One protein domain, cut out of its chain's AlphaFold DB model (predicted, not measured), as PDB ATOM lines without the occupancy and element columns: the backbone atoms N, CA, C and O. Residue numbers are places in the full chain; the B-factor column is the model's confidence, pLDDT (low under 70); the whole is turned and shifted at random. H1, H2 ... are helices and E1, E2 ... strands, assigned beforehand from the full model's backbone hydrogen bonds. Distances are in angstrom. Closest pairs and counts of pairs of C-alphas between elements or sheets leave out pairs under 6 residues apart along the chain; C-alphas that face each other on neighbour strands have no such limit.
ATOM      1  N   CYS A 197     -21.853  20.471   0.791       88.00
ATOM      2  CA  CYS A 197     -22.543  21.489   0.017       88.00
ATOM      3  C   CYS A 197     -24.028  21.101  -0.093       88.00
ATOM      4  O   CYS A 197     -24.336  19.903  -0.190       88.00
ATOM      5  N   PRO A 198     -24.960  22.068  -0.016       86.50
ATOM      6  CA  PRO A 198     -26.389  21.799  -0.136       86.50
ATOM      7  C   PRO A 198     -26.741  21.303  -1.542       86.50
ATOM      8  O   PRO A 198     -25.962  21.441  -2.480       86.50
ATOM      9  N   GLU A 199     -27.930  20.733  -1.681       85.25
ATOM     10  CA  GLU A 199     -28.513  20.480  -2.997       85.25
ATOM     11  C   GLU A 199     -28.865  21.824  -3.655       85.25
ATOM     12  O   GLU A 199     -29.408  22.709  -2.990       85.25
ATOM     13  N   GLU A 200     -28.476  22.019  -4.916       80.12
ATOM     14  CA  GLU A 200     -28.629  23.293  -5.633       80.12
ATOM     15  C   GLU A 200     -29.269  23.051  -7.003       80.12
ATOM     16  O   GLU A 200     -28.618  22.582  -7.938       80.12
ATOM     17  N   GLU A 201     -30.550  23.388  -7.127       69.69
ATOM     18  CA  GLU A 201     -31.277  23.335  -8.392       69.69
ATOM     19  C   GLU A 201     -30.931  24.567  -9.243       69.69
ATOM     20  O   GLU A 201     -31.358  25.688  -8.956       69.69
ATOM     21  N   SER A 202     -30.099  24.378 -10.272       67.62
ATOM     22  CA  SER A 202     -29.731  25.431 -11.219       67.62
ATOM     23  C   SER A 202     -30.523  25.295 -12.524       67.62
ATOM     24  O   SER A 202     -30.969  24.210 -12.887       67.62
ATOM     25  N   VAL A 203     -30.659  26.404 -13.261       67.00
ATOM     26  CA  VAL A 203     -31.570  26.549 -14.419       67.00
ATOM     27  C   VAL A 203     -31.380  25.481 -15.511       67.00
ATOM     28  O   VAL A 203     -32.319  25.202 -16.246       67.00
ATOM     29  N   LEU A 204     -30.199  24.862 -15.619       72.44
ATOM     30  CA  LEU A 204     -29.947  23.764 -16.563       72.44
ATOM     31  C   LEU A 204     -29.689  22.403 -15.895       72.44
ATOM     32  O   LEU A 204     -29.742  21.384 -16.580       72.44
ATOM     33  N   VAL A 205     -29.310  22.372 -14.611       76.56
ATOM     34  CA  VAL A 205     -28.755  21.190 -13.932       76.56
ATOM     35  C   VAL A 205     -29.018  21.267 -12.424       76.56
ATOM     36  O   VAL A 205     -28.569  22.203 -11.767       76.56
ATOM     37  N   SER A 206     -29.639  20.238 -11.844       82.00
ATOM     38  CA  SER A 206     -29.682  20.087 -10.382       82.00
ATOM     39  C   SER A 206     -28.417  19.405  -9.848       82.00
ATOM     40  O   SER A 206     -27.963  18.391 -10.388       82.00
ATOM     41  N   TRP A 207     -27.831  19.971  -8.791       86.00
ATOM     42  CA  TRP A 207     -26.598  19.499  -8.160       86.00
ATOM     43  C   TRP A 207     -26.893  18.776  -6.842       86.00
ATOM     44  O   TRP A 207     -27.264  19.436  -5.868       86.00
ATOM     45  N   PRO A 208     -26.678  17.450  -6.750       89.12
ATOM     46  CA  PRO A 208     -26.996  16.689  -5.548       89.12
ATOM     47  C   PRO A 208     -26.063  17.043  -4.385       89.12
ATOM     48  O   PRO A 208     -24.858  17.251  -4.568       89.12
ATOM     49  N   ARG A 209     -26.610  17.027  -3.162       87.88
ATOM     50  CA  ARG A 209     -25.877  17.254  -1.903       87.88
ATOM     51  C   ARG A 209     -24.587  16.424  -1.843       87.88
ATOM     52  O   ARG A 209     -24.625  15.195  -1.811       87.88
ATOM     53  N   THR A 210     -23.447  17.106  -1.782       89.31
ATOM     54  CA  THR A 210     -22.113  16.508  -1.977       89.31
ATOM     55  C   THR A 210     -21.194  16.817  -0.798       89.31
ATOM     56  O   THR A 210     -21.262  17.897  -0.218       89.31
ATOM     57  N   TYR A 211     -20.348  15.863  -0.404       87.56
ATOM     58  CA  TYR A 211     -19.422  16.043   0.718       87.56
ATOM     59  C   TYR A 211     -18.267  16.985   0.367       87.56
ATOM     60  O   TYR A 211     -17.809  17.033  -0.774       87.56
ATOM     61  N   ILE A 212     -17.758  17.679   1.379       85.94
ATOM     62  CA  ILE A 212     -16.546  18.492   1.269       85.94
ATOM     63  C   ILE A 212     -15.344  17.685   0.743       85.94
ATOM     64  O   ILE A 212     -15.202  16.501   1.054       85.94
ATOM     65  N   ASP A 213     -14.508  18.325  -0.076       84.19
ATOM     66  CA  ASP A 213     -13.373  17.731  -0.801       84.19
ATOM     67  C   ASP A 213     -13.767  16.584  -1.766       84.19
ATOM     68  O   ASP A 213     -12.932  15.764  -2.160       84.19
ATOM     69  N   THR A 214     -15.040  16.524  -2.187       89.31
ATOM     70  CA  THR A 214     -15.543  15.577  -3.200       89.31
ATOM     71  C   THR A 214     -16.263  16.283  -4.357       89.31
ATOM     72  O   THR A 214     -16.624  17.456  -4.260       89.31
ATOM     73  N   GLN A 215     -16.439  15.570  -5.478       90.75
ATOM     74  CA  GLN A 215     -17.027  16.113  -6.708       90.75
ATOM     75  C   GLN A 215     -18.422  15.542  -6.969       90.75
ATOM     76  O   GLN A 215     -18.588  14.319  -7.024       90.75
ATOM     77  N   ALA A 216     -19.389  16.411  -7.247       89.56
ATOM     78  CA  ALA A 216     -20.655  16.032  -7.862       89.56
ATOM     79  C   ALA A 216     -20.445  15.688  -9.339       89.56
ATOM     80  O   ALA A 216     -19.590  16.277 -10.007       89.56
ATOM     81  N   ARG A 217     -21.228  14.735  -9.854       89.12
ATOM     82  CA  ARG A 217     -21.193  14.289 -11.255       89.12
ATOM     83  C   ARG A 217     -22.609  14.021 -11.737       89.12
ATOM     84  O   ARG A 217     -23.302  13.200 -11.143       89.12
ATOM     85  N   VAL A 218     -23.016  14.707 -12.798       88.31
ATOM     86  CA  VAL A 218     -24.388  14.696 -13.330       88.31
ATOM     87  C   VAL A 218     -24.363  14.700 -14.860       88.31
ATOM     88  O   VAL A 218     -23.346  15.040 -15.470       88.31
ATOM     89  N   ALA A 219     -25.454  14.267 -15.493       83.88
ATOM     90  CA  ALA A 219     -25.566  14.287 -16.950       83.88
ATOM     91  C   ALA A 219     -25.537  15.730 -17.488       83.88
ATOM     92  O   ALA A 219     -25.909  16.671 -16.787       83.88
ATOM     93  N   CYS A 220     -25.083  15.902 -18.728       80.44
ATOM     94  CA  CYS A 220     -25.171  17.192 -19.409       80.44
ATOM     95  C   CYS A 220     -26.619  17.494 -19.844       80.44
ATOM     96  O   CYS A 220     -27.352  16.549 -20.140       80.44
ATOM     97  N   PRO A 221     -27.028  18.779 -19.933       69.88
ATOM     98  CA  PRO A 221     -28.356  19.158 -20.435       69.88
ATOM     99  C   PRO A 221     -28.590  18.700 -21.880       69.88
ATOM    100  O   PRO A 221     -29.676  18.254 -22.234       69.88
ATOM    101  N   GLU A 222     -27.535  18.764 -22.697       64.06
ATOM    102  CA  GLU A 222     -27.488  18.236 -24.056       64.06
ATOM    103  C   GLU A 222     -26.217  17.387 -24.238       64.06
ATOM    104  O   GLU A 222     -25.156  17.714 -23.702       64.06
ATOM    105  N   GLY A 223     -26.316  16.315 -25.031       63.31
ATOM    106  CA  GLY A 223     -25.174  15.508 -25.484       63.31
ATOM    107  C   GLY A 223     -24.634  14.442 -24.514       63.31
ATOM    108  O   GLY A 223     -24.935  14.409 -23.322       63.31
ATOM    109  N   ASP A 224     -23.793  13.554 -25.058       64.06
ATOM    110  CA  ASP A 224     -23.153  12.435 -24.348       64.06
ATOM    111  C   ASP A 224     -21.964  12.907 -23.477       64.06
ATOM    112  O   ASP A 224     -20.799  12.617 -23.765       64.06
ATOM    113  N   GLY A 225     -22.249  13.661 -22.411       79.19
ATOM    114  CA  GLY A 225     -21.239  14.239 -21.514       79.19
ATOM    115  C   GLY A 225     -21.487  13.996 -20.019       79.19
ATOM    116  O   GLY A 225     -22.389  13.266 -19.604       79.19
ATOM    117  N   THR A 226     -20.654  14.600 -19.168       84.94
ATOM    118  CA  THR A 226     -20.848  14.592 -17.706       84.94
ATOM    119  C   THR A 226     -20.335  15.895 -17.103       84.94
ATOM    120  O   THR A 226     -19.128  16.149 -17.092       84.94
ATOM    121  N   ALA A 227     -21.252  16.690 -16.559       86.25
ATOM    122  CA  ALA A 227     -20.944  17.890 -15.797       86.25
ATOM    123  C   ALA A 227     -20.366  17.522 -14.421       86.25
ATOM    124  O   ALA A 227     -20.762  16.526 -13.807       86.25
ATOM    125  N   ILE A 228     -19.410  18.318 -13.932       88.00
ATOM    126  CA  ILE A 228     -18.686  18.063 -12.675       88.00
ATOM    127  C   ILE A 228     -18.640  19.351 -11.849       88.00
ATOM    128  O   ILE A 228     -18.372  20.411 -12.407       88.00
ATOM    129  N   ARG A 229     -18.846  19.285 -10.529       89.31
ATOM    130  CA  ARG A 229     -18.710  20.448  -9.631       89.31
ATOM    131  C   ARG A 229     -18.080  20.043  -8.307       89.31
ATOM    132  O   ARG A 229     -18.477  19.043  -7.712       89.31
ATOM    133  N   ASP A 230     -17.095  20.813  -7.862       89.38
ATOM    134  CA  ASP A 230     -16.343  20.533  -6.639       89.38
ATOM    135  C   ASP A 230     -17.027  21.169  -5.421       89.38
ATOM    136  O   ASP A 230     -17.455  22.324  -5.479       89.38
ATOM    137  N   CYS A 231     -17.112  20.435  -4.312       90.25
ATOM    138  CA  CYS A 231     -17.556  20.970  -3.025       90.25
ATOM    139  C   CYS A 231     -16.340  21.297  -2.146       90.25
ATOM    140  O   CYS A 231     -15.556  20.404  -1.818       90.25
ATOM    141  N   VAL A 232     -16.166  22.566  -1.765       88.81
ATOM    142  CA  VAL A 232     -14.921  23.086  -1.166       88.81
ATOM    143  C   VAL A 232     -15.164  23.826   0.151       88.81
ATOM    144  O   VAL A 232     -16.258  24.320   0.414       88.81
ATOM    145  N   TRP A 233     -14.135  23.931   0.996       84.25
ATOM    146  CA  TRP A 233     -14.193  24.774   2.195       84.25
ATOM    147  C   TRP A 233     -13.912  26.242   1.864       84.25
ATOM    148  O   TRP A 233     -12.811  26.572   1.416       84.25
ATOM    149  N   ILE A 234     -14.848  27.135   2.180       80.88
ATOM    150  CA  ILE A 234     -14.616  28.583   2.192       80.88
ATOM    151  C   ILE A 234     -14.560  29.065   3.645       80.88
ATOM    152  O   ILE A 234     -15.472  28.855   4.450       80.88
ATOM    153  N   PHE A 235     -13.446  29.707   4.006       75.19
ATOM    154  CA  PHE A 235     -13.188  30.153   5.374       75.19
ATOM    155  C   PHE A 235     -14.129  31.302   5.765       75.19
ATOM    156  O   PHE A 235     -13.925  32.445   5.365       75.19
ATOM    157  N   GLY A 236     -15.138  30.983   6.577       70.56
ATOM    158  CA  GLY A 236     -16.178  31.913   7.034       70.56
ATOM    159  C   GLY A 236     -17.589  31.499   6.607       70.56
ATOM    160  O   GLY A 236     -18.538  31.808   7.320       70.56
ATOM    161  N   GLU A 237     -17.712  30.742   5.514       71.38
ATOM    162  CA  GLU A 237     -18.994  30.293   4.947       71.38
ATOM    163  C   GLU A 237     -19.267  28.804   5.225       71.38
ATOM    164  O   GLU A 237     -20.403  28.423   5.496       71.38
ATOM    165  N   GLY A 238     -18.223  27.965   5.244       82.56
ATOM    166  CA  GLY A 238     -18.328  26.518   5.460       82.56
ATOM    167  C   GLY A 238     -18.078  25.722   4.179       82.56
ATOM    168  O   GLY A 238     -17.162  26.040   3.423       82.56
ATOM    169  N   ALA A 239     -18.847  24.653   3.957       83.88
ATOM    170  CA  ALA A 239     -18.820  23.904   2.702       83.88
ATOM    171  C   ALA A 239     -19.664  24.623   1.632       83.88
ATOM    172  O   ALA A 239     -20.895  24.604   1.690       83.88
ATOM    173  N   SER A 240     -18.987  25.234   0.659       84.69
ATOM    174  CA  SER A 240     -19.579  26.008  -0.437       84.69
ATOM    175  C   SER A 240     -19.263  25.355  -1.786       84.69
ATOM    176  O   SER A 240     -18.208  24.741  -1.975       84.69
ATOM    177  N   TRP A 241     -20.169  25.490  -2.756       86.00
ATOM    178  CA  TRP A 241     -19.937  24.994  -4.110       86.00
ATOM    179  C   TRP A 241     -18.873  25.814  -4.849       86.00
ATOM    180  O   TRP A 241     -18.938  27.042  -4.887       86.00
ATOM    181  N   GLY A 242     -17.945  25.133  -5.521       80.00
ATOM    182  CA  GLY A 242     -17.101  25.737  -6.551       80.00
ATOM    183  C   GLY A 242     -17.860  25.991  -7.860       80.00
ATOM    184  O   GLY A 242     -19.016  25.588  -8.031       80.00
ATOM    185  N   THR A 243     -17.190  26.628  -8.821       80.50
ATOM    186  CA  THR A 243     -17.710  26.809 -10.188       80.50
ATOM    187  C   THR A 243     -17.858  25.456 -10.902       80.50
ATOM    188  O   THR A 243     -16.924  24.650 -10.849       80.50
ATOM    189  N   PRO A 244     -18.980  25.183 -11.593       82.56
ATOM    190  CA  PRO A 244     -19.172  23.933 -12.318       82.56
ATOM    191  C   PRO A 244     -18.311  23.858 -13.585       82.56
ATOM    192  O   PRO A 244     -18.198  24.809 -14.355       82.56
ATOM    193  N   ASN A 245     -17.745  22.684 -13.838       82.25
ATOM    194  CA  ASN A 245     -17.047  22.346 -15.067       82.25
ATOM    195  C   ASN A 245     -18.029  21.708 -16.066       82.25
ATOM    196  O   ASN A 245     -18.340  20.516 -15.981       82.25
ATOM    197  N   MET A 246     -18.477  22.521 -17.025       79.31
ATOM    198  CA  MET A 246     -19.366  22.139 -18.133       79.31
ATOM    199  C   MET A 246     -18.618  21.848 -19.448       79.31
ATOM    200  O   MET A 246     -19.243  21.690 -20.495       79.31
ATOM    201  N   THR A 247     -17.280  21.768 -19.438       75.81
ATOM    202  CA  THR A 247     -16.461  21.719 -20.674       75.81
ATOM    203  C   THR A 247     -16.684  20.476 -21.546       75.81
ATOM    204  O   THR A 247     -16.276  20.464 -22.703       75.81
ATOM    205  N   THR A 248     -17.339  19.436 -21.020       78.38
ATOM    206  CA  THR A 248     -17.732  18.235 -21.778       78.38
ATOM    207  C   THR A 248     -19.180  18.262 -22.277       78.38
ATOM    208  O   THR A 248     -19.553  17.387 -23.052       78.38
ATOM    209  N   CYS A 249     -19.985  19.245 -21.861       76.50
ATOM    210  CA  CYS A 249     -21.392  19.372 -22.247       76.50
ATOM    211  C   CYS A 249     -21.587  20.197 -23.521       76.50
ATOM    212  O   CYS A 249     -22.489  19.924 -24.305       76.50
ATOM    213  N   PHE A 250     -20.740  21.205 -23.750       80.75
ATOM    214  CA  PHE A 250     -20.950  22.179 -24.818       80.75
ATOM    215  C   PHE A 250     -19.820  22.141 -25.848       80.75
ATOM    216  O   PHE A 250     -18.661  22.399 -25.534       80.75
ATOM    217  N   SER A 251     -20.168  21.849 -27.106       71.31
ATOM    218  CA  SER A 251     -19.216  21.882 -28.234       71.31
ATOM    219  C   SER A 251     -18.991  23.294 -28.796       71.31
ATOM    220  O   SER A 251     -18.024  23.522 -29.522       71.31
ATOM    221  N   ASN A 252     -19.878  24.244 -28.483       82.62
ATOM    222  CA  ASN A 252     -19.748  25.647 -28.864       82.62
ATOM    223  C   ASN A 252     -19.018  26.429 -27.759       82.62
ATOM    224  O   ASN A 252     -19.403  26.397 -26.590       82.62
ATOM    225  N   ARG A 253     -17.978  27.175 -28.149       82.44
ATOM    226  CA  ARG A 253     -17.168  27.994 -27.238       82.44
ATOM    227  C   ARG A 253     -17.968  29.138 -26.602       82.44
ATOM    228  O   ARG A 253     -17.657  29.502 -25.472       82.44
ATOM    229  N   VAL A 254     -18.974  29.683 -27.293       84.81
ATOM    230  CA  VAL A 254     -19.855  30.727 -26.731       84.81
ATOM    231  C   VAL A 254     -20.697  30.133 -25.604       84.81
ATOM    232  O   VAL A 254     -20.611  30.614 -24.480       84.81
ATOM    233  N   THR A 255     -21.392  29.020 -25.852       86.25
ATOM    234  CA  THR A 255     -22.197  28.304 -24.848       86.25
ATOM    235  C   THR A 255     -21.367  27.874 -23.638       86.25
ATOM    236  O   THR A 255     -21.772  28.104 -22.500       86.25
ATOM    237  N   GLN A 256     -20.160  27.327 -23.855       84.06
ATOM    238  CA  GLN A 256     -19.231  27.007 -22.766       84.06
ATOM    239  C   GLN A 256     -18.927  28.251 -21.918       84.06
ATOM    240  O   GLN A 256     -19.049  28.209 -20.696       84.06
ATOM    241  N   ARG A 257     -18.557  29.366 -22.553       86.69
ATOM    242  CA  ARG A 257     -18.126  30.582 -21.858       86.69
ATOM    243  C   ARG A 257     -19.287  31.306 -21.161       86.69
ATOM    244  O   ARG A 257     -19.117  31.752 -20.031       86.69
ATOM    245  N   LEU A 258     -20.480  31.329 -21.757       88.06
ATOM    246  CA  LEU A 258     -21.720  31.747 -21.092       88.06
ATOM    247  C   LEU A 258     -22.021  30.864 -19.868       88.06
ATOM    248  O   LEU A 258     -22.396  31.381 -18.818       88.06
ATOM    249  N   SER A 259     -21.790  29.548 -19.961       84.94
ATOM    250  CA  SER A 259     -21.970  28.633 -18.825       84.94
ATOM    251  C   SER A 259     -20.942  28.831 -17.707       84.94
ATOM    252  O   SER A 259     -21.249  28.529 -16.561       84.94
ATOM    253  N   GLU A 260     -19.757  29.375 -18.005       84.31
ATOM    254  CA  GLU A 260     -18.794  29.804 -16.982       84.31
ATOM    255  C   GLU A 260     -19.283  31.075 -16.269       84.31
ATOM    256  O   GLU A 260     -19.277  31.115 -15.039       84.31
ATOM    257  N   LEU A 261     -19.740  32.093 -17.016       86.94
ATOM    258  CA  LEU A 261     -20.207  33.364 -16.440       86.94
ATOM    259  C   LEU A 261     -21.467  33.206 -15.575       86.94
ATOM    260  O   LEU A 261     -21.567  33.855 -14.538       86.94
ATOM    261  N   ALA A 262     -22.398  32.323 -15.951       84.50
ATOM    262  CA  ALA A 262     -23.685  32.142 -15.269       84.50
ATOM    263  C   ALA A 262     -23.598  31.659 -13.799       84.50
ATOM    264  O   ALA A 262     -24.610  31.684 -13.098       84.50
ATOM    265  N   TYR A 263     -22.416  31.228 -13.333       79.94
ATOM    266  CA  TYR A 263     -22.143  30.828 -11.940       79.94
ATOM    267  C   TYR A 263     -21.041  31.673 -11.271       79.94
ATOM    268  O   TYR A 263     -20.530  31.295 -10.214       79.94
ATOM    269  N   LEU A 264     -20.631  32.792 -11.875       84.62
ATOM    270  CA  LEU A 264     -19.754  33.760 -11.216       84.62
ATOM    271  C   LEU A 264     -20.552  34.667 -10.269       84.62
ATOM    272  O   LEU A 264     -21.752  34.870 -10.430       84.62
ATOM    273  N   GLN A 265     -19.857  35.239  -9.283       84.44
ATOM    274  CA  GLN A 265     -20.425  36.289  -8.432       84.44
ATOM    275  C   GLN A 265     -20.709  37.559  -9.259       84.44
ATOM    276  O   GLN A 265     -19.964  37.814 -10.214       84.44
ATOM    277  N   PRO A 266     -21.720  38.378  -8.909       86.25
ATOM    278  CA  PRO A 266     -22.184  39.493  -9.742       86.25
ATOM    279  C   PRO A 266     -21.072  40.465 -10.162       86.25
ATOM    280  O   PRO A 266     -20.957  40.829 -11.332       86.25
ATOM    281  N   GLU A 267     -20.174  40.807  -9.239       87.62
ATOM    282  CA  GLU A 267     -19.040  41.708  -9.473       87.62
ATOM    283  C   GLU A 267     -18.033  41.133 -10.486       87.62
ATOM    284  O   GLU A 267     -17.352  41.876 -11.188       87.62
ATOM    285  N   ARG A 268     -17.954  39.801 -10.608       87.75
ATOM    286  CA  ARG A 268     -17.099  39.091 -11.577       87.75
ATOM    287  C   ARG A 268     -17.747  38.908 -12.944       87.75
ATOM    288  O   ARG A 268     -17.034  38.699 -13.924       87.75
ATOM    289  N   VAL A 269     -19.071  39.008 -13.025       87.44
ATOM    290  CA  VAL A 269     -19.780  39.117 -14.305       87.44
ATOM    291  C   VAL A 269     -19.611  40.529 -14.871       87.44
ATOM    292  O   VAL A 269     -19.355  40.672 -16.065       87.44
ATOM    293  N   LEU A 270     -19.635  41.559 -14.015       89.50
ATOM    294  CA  LEU A 270     -19.334  42.945 -14.397       89.50
ATOM    295  C   LEU A 270     -17.911  43.120 -14.961       89.50
ATOM    296  O   LEU A 270     -17.760  43.798 -15.974       89.50
ATOM    297  N   ASP A 271     -16.901  42.430 -14.408       89.56
ATOM    298  CA  ASP A 271     -15.536  42.351 -14.979       89.56
ATOM    299  C   ASP A 271     -15.511  41.852 -16.454       89.56
ATOM    300  O   ASP A 271     -14.506  42.023 -17.144       89.56
ATOM    301  N   SER A 272     -16.585  41.205 -16.941       91.12
ATOM    302  CA  SER A 272     -16.693  40.589 -18.279       91.12
ATOM    303  C   SER A 272     -17.863  41.133 -19.126       91.12
ATOM    304  O   SER A 272     -18.224  40.523 -20.136       91.12
ATOM    305  N   ILE A 273     -18.480  42.260 -18.745       91.56
ATOM    306  CA  ILE A 273     -19.745  42.723 -19.351       91.56
ATOM    307  C   ILE A 273     -19.628  43.083 -20.845       91.56
ATOM    308  O   ILE A 273     -20.554  42.820 -21.610       91.56
ATOM    309  N   ASP A 274     -18.469  43.573 -21.292       92.56
ATOM    310  CA  ASP A 274     -18.191  43.850 -22.711       92.56
ATOM    311  C   ASP A 274     -18.028  42.558 -23.544       92.56
ATOM    312  O   ASP A 274     -18.386  42.517 -24.726       92.56
ATOM    313  N   GLU A 275     -17.541  41.465 -22.931       92.19
ATOM    314  CA  GLU A 275     -17.477  40.127 -23.550       92.19
ATOM    315  C   GLU A 275     -18.910  39.627 -23.832       92.19
ATOM    316  O   GLU A 275     -19.230  39.190 -24.941       92.19
ATOM    317  N   LEU A 276     -19.806  39.807 -22.853       93.31
ATOM    318  CA  LEU A 276     -21.224  39.456 -22.943       93.31
ATOM    319  C   LEU A 276     -22.003  40.353 -23.922       93.31
ATOM    320  O   LEU A 276     -22.832  39.849 -24.686       93.31
ATOM    321  N   GLN A 277     -21.723  41.661 -23.970       93.88
ATOM    322  CA  GLN A 277     -22.301  42.566 -24.974       93.88
ATOM    323  C   GLN A 277     -21.901  42.138 -26.388       93.88
ATOM    324  O   GLN A 277     -22.739  42.104 -27.294       93.88
ATOM    325  N   THR A 278     -20.637  41.743 -26.562       93.00
ATOM    326  CA  THR A 278     -20.120  41.274 -27.848       93.00
ATOM    327  C   THR A 278     -20.870  40.032 -28.324       93.00
ATOM    328  O   THR A 278     -21.330  40.028 -29.463       93.00
ATOM    329  N   TRP A 279     -21.071  39.002 -27.491       91.38
ATOM    330  CA  TRP A 279     -21.818  37.808 -27.928       91.38
ATOM    331  C   TRP A 279     -23.309  38.054 -28.098       91.38
ATOM    332  O   TRP A 279     -23.871  37.597 -29.087       91.38
ATOM    333  N   THR A 280     -23.957  38.774 -27.176       93.00
ATOM    334  CA  THR A 280     -25.404  39.033 -27.285       93.00
ATOM    335  C   THR A 280     -25.754  39.789 -28.562       93.00
ATOM    336  O   THR A 280     -26.849  39.595 -29.074       93.00
ATOM    337  N   SER A 281     -24.829  40.564 -29.147       92.69
ATOM    338  CA  SER A 281     -25.028  41.203 -30.460       92.69
ATOM    339  C   SER A 281     -25.185  40.228 -31.648       92.69
ATOM    340  O   SER A 281     -25.554  40.665 -32.734       92.69
ATOM    341  N   TRP A 282     -24.963  38.923 -31.432       89.25
ATOM    342  CA  TRP A 282     -25.197  37.813 -32.373       89.25
ATOM    343  C   TRP A 282     -26.338  36.889 -31.884       89.25
ATOM    344  O   TRP A 282     -26.311  35.671 -32.081       89.25
ATOM    345  N   SER A 283     -27.333  37.455 -31.189       88.19
ATOM    346  CA  SER A 283     -28.510  36.743 -30.659       88.19
ATOM    347  C   SER A 283     -29.403  36.106 -31.733       88.19
ATOM    348  O   SER A 283     -30.211  35.233 -31.417       88.19
ATOM    349  N   ASP A 284     -29.223  36.471 -33.005       82.94
ATOM    350  CA  ASP A 284     -29.839  35.837 -34.177       82.94
ATOM    351  C   ASP A 284     -29.377  34.382 -34.392       82.94
ATOM    352  O   ASP A 284     -30.048  33.609 -35.074       82.94
ATOM    353  N   GLN A 285     -28.232  34.011 -33.810       83.69
ATOM    354  CA  GLN A 285     -27.589  32.697 -33.937       83.69
ATOM    355  C   GLN A 285     -27.507  31.930 -32.605       83.69
ATOM    356  O   GLN A 285     -26.844  30.893 -32.533       83.69
ATOM    357  N   PHE A 286     -28.164  32.418 -31.547       89.00
ATOM    358  CA  PHE A 286     -28.183  31.755 -30.241       89.00
ATOM    359  C   PHE A 286     -29.035  30.479 -30.265       89.00
ATOM    360  O   PHE A 286     -30.072  30.407 -30.921       89.00
ATOM    361  N   THR A 287     -28.617  29.466 -29.505       88.62
ATOM    362  CA  THR A 287     -29.469  28.316 -29.173       88.62
ATOM    363  C   THR A 287     -30.392  28.630 -27.990       88.62
ATOM    364  O   THR A 287     -30.284  29.678 -27.342       88.62
ATOM    365  N   LEU A 288     -31.291  27.694 -27.663       84.75
ATOM    366  CA  LEU A 288     -32.116  27.758 -26.454       84.75
ATOM    367  C   LEU A 288     -31.225  27.881 -25.208       84.75
ATOM    368  O   LEU A 288     -31.430  28.763 -24.376       84.75
ATOM    369  N   VAL A 289     -30.181  27.052 -25.134       85.38
ATOM    370  CA  VAL A 289     -29.224  27.027 -24.022       85.38
ATOM    371  C   VAL A 289     -28.422  28.329 -23.936       85.38
ATOM    372  O   VAL A 289     -28.280  28.870 -22.842       85.38
ATOM    373  N   ASP A 290     -27.951  28.884 -25.060       89.44
ATOM    374  CA  ASP A 290     -27.258  30.187 -25.072       89.44
ATOM    375  C   ASP A 290     -28.161  31.315 -24.552       89.44
ATOM    376  O   ASP A 290     -27.727  32.147 -23.755       89.44
ATOM    377  N   THR A 291     -29.432  31.319 -24.963       90.50
ATOM    378  CA  THR A 291     -30.433  32.320 -24.560       90.50
ATOM    379  C   THR A 291     -30.717  32.252 -23.060       90.50
ATOM    380  O   THR A 291     -30.669  33.273 -22.372       90.50
ATOM    381  N   VAL A 292     -30.937  31.044 -22.532       90.38
ATOM    382  CA  VAL A 292     -31.171  30.779 -21.102       90.38
ATOM    383  C   VAL A 292     -29.942  31.140 -20.262       90.38
ATOM    384  O   VAL A 292     -30.071  31.789 -19.223       90.38
ATOM    385  N   LEU A 293     -28.733  30.787 -20.714       90.12
ATOM    386  CA  LEU A 293     -27.484  31.139 -20.030       90.12
ATOM    387  C   LEU A 293     -27.219  32.646 -20.034       90.12
ATOM    388  O   LEU A 293     -26.807  33.188 -19.008       90.12
ATOM    389  N   ALA A 294     -27.462  33.340 -21.148       92.69
ATOM    390  CA  ALA A 294     -27.292  34.787 -21.229       92.69
ATOM    391  C   ALA A 294     -28.306  35.522 -20.335       92.69
ATOM    392  O   ALA A 294     -27.908  36.401 -19.568       92.69
ATOM    393  N   ALA A 295     -29.579  35.108 -20.341       93.19
ATOM    394  CA  ALA A 295     -30.598  35.630 -19.429       93.19
ATOM    395  C   ALA A 295     -30.229  35.388 -17.955       93.19
ATOM    396  O   ALA A 295     -30.263  36.321 -17.153       93.19
ATOM    397  N   LYS A 296     -29.771  34.178 -17.601       89.50
ATOM    398  CA  LYS A 296     -29.321  33.861 -16.235       89.50
ATOM    399  C   LYS A 296     -28.066  34.638 -15.822       89.50
ATOM    400  O   LYS A 296     -27.966  35.058 -14.672       89.50
ATOM    401  N   THR A 297     -27.141  34.877 -16.749       91.88
ATOM    402  CA  THR A 297     -25.938  35.689 -16.508       91.88
ATOM    403  C   THR A 297     -26.321  37.139 -16.210       91.88
ATOM    404  O   THR A 297     -25.905  37.676 -15.184       91.88
ATOM    405  N   LEU A 298     -27.196  37.749 -17.018       93.06
ATOM    406  CA  LEU A 298     -27.729  39.095 -16.762       93.06
ATOM    407  C   LEU A 298     -28.549  39.150 -15.459       93.06
ATOM    408  O   LEU A 298     -28.452  40.119 -14.711       93.06
ATOM    409  N   SER A 299     -29.265  38.072 -15.123       91.94
ATOM    410  CA  SER A 299     -29.974  37.911 -13.845       91.94
ATOM    411  C   SER A 299     -29.071  37.821 -12.615       91.94
ATOM    412  O   SER A 299     -29.577  38.008 -11.512       91.94
ATOM    413  N   SER A 300     -27.777  37.523 -12.753       89.19
ATOM    414  CA  SER A 300     -26.849  37.600 -11.616       89.19
ATOM    415  C   SER A 300     -26.403  39.042 -11.345       89.19
ATOM    416  O   SER A 300     -26.241  39.425 -10.190       89.19
ATOM    417  N   ILE A 301     -26.296  39.875 -12.387       90.88
ATOM    418  CA  ILE A 301     -25.852  41.276 -12.285       90.88
ATOM    419  C   ILE A 301     -26.822  42.116 -11.442       90.88
ATOM    420  O   ILE A 301     -26.384  43.017 -10.731       90.88
ATOM    421  N   SER A 302     -28.122  41.798 -11.440       88.06
ATOM    422  CA  SER A 302     -29.117  42.495 -10.607       88.06
ATOM    423  C   SER A 302     -28.886  42.345  -9.092       88.06
ATOM    424  O   SER A 302     -29.460  43.109  -8.318       88.06
ATOM    425  N   ALA A 303     -28.026  41.414  -8.660       88.31
ATOM    426  CA  ALA A 303     -27.598  41.260  -7.269       88.31
ATOM    427  C   ALA A 303     -26.281  41.997  -6.928       88.31
ATOM    428  O   ALA A 303     -25.863  41.973  -5.770       88.31
ATOM    429  N   ALA A 304     -25.620  42.653  -7.893       89.38
ATOM    430  CA  ALA A 304     -24.407  43.435  -7.642       89.38
ATOM    431  C   ALA A 304     -24.717  44.679  -6.792       89.38
ATOM    432  O   ALA A 304     -25.665  45.412  -7.072       89.38
ATOM    433  N   GLN A 305     -23.898  44.942  -5.770       84.94
ATOM    434  CA  GLN A 305     -24.172  45.997  -4.776       84.94
ATOM    435  C   GLN A 305     -24.037  47.428  -5.318       84.94
ATOM    436  O   GLN A 305     -24.600  48.357  -4.746       84.94
ATOM    437  N   SER A 306     -23.267  47.614  -6.389       88.56
ATOM    438  CA  SER A 306     -23.027  48.916  -7.010       88.56
ATOM    439  C   SER A 306     -22.520  48.737  -8.436       88.56
ATOM    440  O   SER A 306     -21.592  47.953  -8.649       88.56
ATOM    441  N   LEU A 307     -23.077  49.490  -9.379       92.81
ATOM    442  CA  LEU A 307     -22.656  49.541 -10.780       92.81
ATOM    443  C   LEU A 307     -22.219  50.964 -11.141       92.81
ATOM    444  O   LEU A 307     -22.701  51.928 -10.545       92.81
ATOM    445  N   ASP A 308     -21.361  51.115 -12.147       92.56
ATOM    446  CA  ASP A 308     -21.168  52.405 -12.818       92.56
ATOM    447  C   ASP A 308     -22.168  52.619 -13.979       92.56
ATOM    448  O   ASP A 308     -22.888  51.712 -14.411       92.56
ATOM    449  N   THR A 309     -22.240  53.851 -14.487       92.12
ATOM    450  CA  THR A 309     -23.183  54.239 -15.548       92.12
ATOM    451  C   THR A 309     -22.921  53.551 -16.892       92.12
ATOM    452  O   THR A 309     -23.864  53.341 -17.659       92.12
ATOM    453  N   GLN A 310     -21.675  53.158 -17.177       91.38
ATOM    454  CA  GLN A 310     -21.312  52.409 -18.379       91.38
ATOM    455  C   GLN A 310     -21.715  50.940 -18.231       91.38
ATOM    456  O   GLN A 310     -22.343  50.404 -19.138       91.38
ATOM    457  N   GLN A 311     -21.453  50.311 -17.085       93.69
ATOM    458  CA  GLN A 311     -21.903  48.954 -16.759       93.69
ATOM    459  C   GLN A 311     -23.428  48.821 -16.847       93.69
ATOM    460  O   GLN A 311     -23.930  47.860 -17.433       93.69
ATOM    461  N   CYS A 312     -24.164  49.808 -16.328       93.19
ATOM    462  CA  CYS A 312     -25.617  49.904 -16.470       93.19
ATOM    463  C   CYS A 312     -26.035  49.952 -17.952       93.19
ATOM    464  O   CYS A 312     -26.782  49.091 -18.419       93.19
ATOM    465  N   SER A 313     -25.478  50.894 -18.723       93.12
ATOM    466  CA  SER A 313     -25.759  51.046 -20.159       93.12
ATOM    467  C   SER A 313     -25.431  49.786 -20.976       93.12
ATOM    468  O   SER A 313     -26.240  49.336 -21.792       93.12
ATOM    469  N   THR A 314     -24.283  49.153 -20.714       94.75
ATOM    470  CA  THR A 314     -23.856  47.912 -21.372       94.75
ATOM    471  C   THR A 314     -24.793  46.752 -21.016       94.75
ATOM    472  O   THR A 314     -25.217  46.026 -21.914       94.75
ATOM    473  N   THR A 315     -25.202  46.613 -19.748       94.75
ATOM    474  CA  THR A 315     -26.160  45.581 -19.297       94.75
ATOM    475  C   THR A 315     -27.520  45.736 -19.981       94.75
ATOM    476  O   THR A 315     -28.071  44.756 -20.487       94.75
ATOM    477  N   LEU A 316     -28.041  46.963 -20.083       93.69
ATOM    478  CA  LEU A 316     -29.281  47.243 -20.816       93.69
ATOM    479  C   LEU A 316     -29.142  46.952 -22.318       93.69
ATOM    480  O   LEU A 316     -30.086  46.453 -22.931       93.69
ATOM    481  N   GLN A 317     -27.965  47.182 -22.912       94.25
ATOM    482  CA  GLN A 317     -27.713  46.823 -24.311       94.25
ATOM    483  C   GLN A 317     -27.674  45.304 -24.509       94.25
ATOM    484  O   GLN A 317     -28.243  44.824 -25.483       94.25
ATOM    485  N   CYS A 318     -27.100  44.533 -23.578       94.94
ATOM    486  CA  CYS A 318     -27.170  43.068 -23.606       94.94
ATOM    487  C   CYS A 318     -28.624  42.568 -23.593       94.94
ATOM    488  O   CYS A 318     -28.980  41.703 -24.394       94.94
ATOM    489  N   ILE A 319     -29.484  43.145 -22.741       94.44
ATOM    490  CA  ILE A 319     -30.918  42.810 -22.719       94.44
ATOM    491  C   ILE A 319     -31.579  43.210 -24.045       94.44
ATOM    492  O   ILE A 319     -32.279  42.396 -24.645       94.44
ATOM    493  N   SER A 320     -31.321  44.419 -24.559       92.75
ATOM    494  CA  SER A 320     -31.895  44.863 -25.837       92.75
ATOM    495  C   SER A 320     -31.423  44.047 -27.039       92.75
ATOM    496  O   SER A 320     -32.177  43.931 -28.002       92.75
ATOM    497  N   ASN A 321     -30.223  43.469 -26.998       93.31
ATOM    498  CA  ASN A 321     -29.747  42.545 -28.021       93.31
ATOM    499  C   ASN A 321     -30.500  41.201 -27.943       93.31
ATOM    500  O   ASN A 321     -30.937  40.672 -28.964       93.31
ATOM    501  N   LEU A 322     -30.717  40.656 -26.737       92.56
ATOM    502  CA  LEU A 322     -31.510  39.433 -26.539       92.56
ATOM    503  C   LEU A 322     -32.988  39.618 -26.922       92.56
ATOM    504  O   LEU A 322     -33.573  38.712 -27.509       92.56
ATOM    505  N   MET A 323     -33.576  40.801 -26.701       87.12
ATOM    506  CA  MET A 323     -34.930  41.133 -27.187       87.12
ATOM    507  C   MET A 323     -35.085  41.032 -28.717       87.12
ATOM    508  O   MET A 323     -36.218  40.982 -29.205       87.12
ATOM    509  N   GLN A 324     -33.984  41.021 -29.476       85.00
ATOM    510  CA  GLN A 324     -33.968  40.936 -30.941       85.00
ATOM    511  C   GLN A 324     -33.707  39.510 -31.476       85.00
ATOM    512  O   GLN A 324     -33.724  39.320 -32.690       85.00
TER     513      GLN A 324
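This is residues 197 to 324 of the 946 residues of the protein "adhesion G-protein coupled receptor G6-like" of Branchiostoma belcheri (UniProt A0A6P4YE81). Two lobes stand side by side in a flat model: a strand lobe, with the three-stranded sheet E3, E4 and E5 and the short hairpin E1 and E2 over one face of it near E3, and a helical lobe. In the helical lobe H1, H3, H4 and H5 run roughly side by side as a small bundle, with the short H2 at one end; H1 is on the side toward the strands, H5 is at the far side, and a long link joins E5 to H1. The printed part has 128 residues, with five named strands followed along the chain by five named helices, E1 E2 E3 E4 E5 H1 H2 H3 H4 H5; the class is mixed, helices and strands. Both sheets, in the orders E3 - E4 - E5 and E1 - E2, are antiparallel. The whole is compact, with a radius of gyration of the C-alphas of 15.4 A, and spans 41 by 37 by 19 A.

The sheet holds E3, residues 214 to 219, 17.1 A long; E4, residues 226 to 234, 25.1 A, from C-alpha 226 at (-20.848, 14.592, -17.706); and E5, residues 238 to 241, 9.8 A. The smaller pair is E1, residues 200 to 202, 6.1 A, beginning at C-alpha 200 at (-28.629, 23.293, -5.633), and E2, residues 205 to 207, 6.4 A. The helices are H1, residues 253 to 261, 12.4 A; H2, residues 266 to 270, 6.5 A; H3, residues 273 to 280, 10.4 A; H4, residues 288 to 301, 20.6 A; and H5, residues 309 to 322, 20.2 A, ending at C-alpha 322 at (-31.510, 39.433, -26.539).

E3, E4 and E5 form a meander, each strand the antiparallel neighbour of the one before, with E3 and E5 as edge strands. The pairing is staggered: E4 pairs with E3 over residues 226 to 231 and with E5 over residues 231 to 234. In the hairpin of E3 and E4, N 216 and O 229 are 2.8 A apart, within hydrogen-bond range; in that of E4 and E5, N 234 and O 238 are 2.8 A apart. In the hairpin of E1 and E2, N 207 and O 200 are 2.9 A apart. The closest C-alphas of E2 and E3 are those of Trp 207 and Ala 216, 6.9 A apart; E2 and E4 are only just apart, at 8.1 A. The five helices are not on the sheet E3 - E4 - E5. H4 is the hub, touching three helices. It touches H1, closest at the C-alphas of Thr 255 and Asp 290, 5.4 A, at a shallow tilt of 30 degrees, the same way. With residues 297 to 301 alone it touches H2, closest at the C-alphas of Pro 266 and Ile 301, 4.8 A. H4 and H5 form a helical hairpin at a shallow tilt of 21 degrees, opposite ways, closest at the C-alphas of Leu 298 and Thr 315, 7.1 A. H3 touches H5 at a shallow tilt of 15 degrees, the same way, closest at the C-alphas of Gln 277 and Cys 318, 5.1 A. H1 and H5 are apart. In H1, H2, H3 and H5 every O i to N i+4 pair is within hydrogen-bond range, in H4 9 of 10.

The two C-alphas farthest apart, those of Gly 236 and Asp 284, are 43.6 A from each other. The printed part has no cut, and its one long link, E5 to H1, has 11 residues. The mean pLDDT of the printed part is 85.8; residues 201 to 203 and 221 to 224 are under 70.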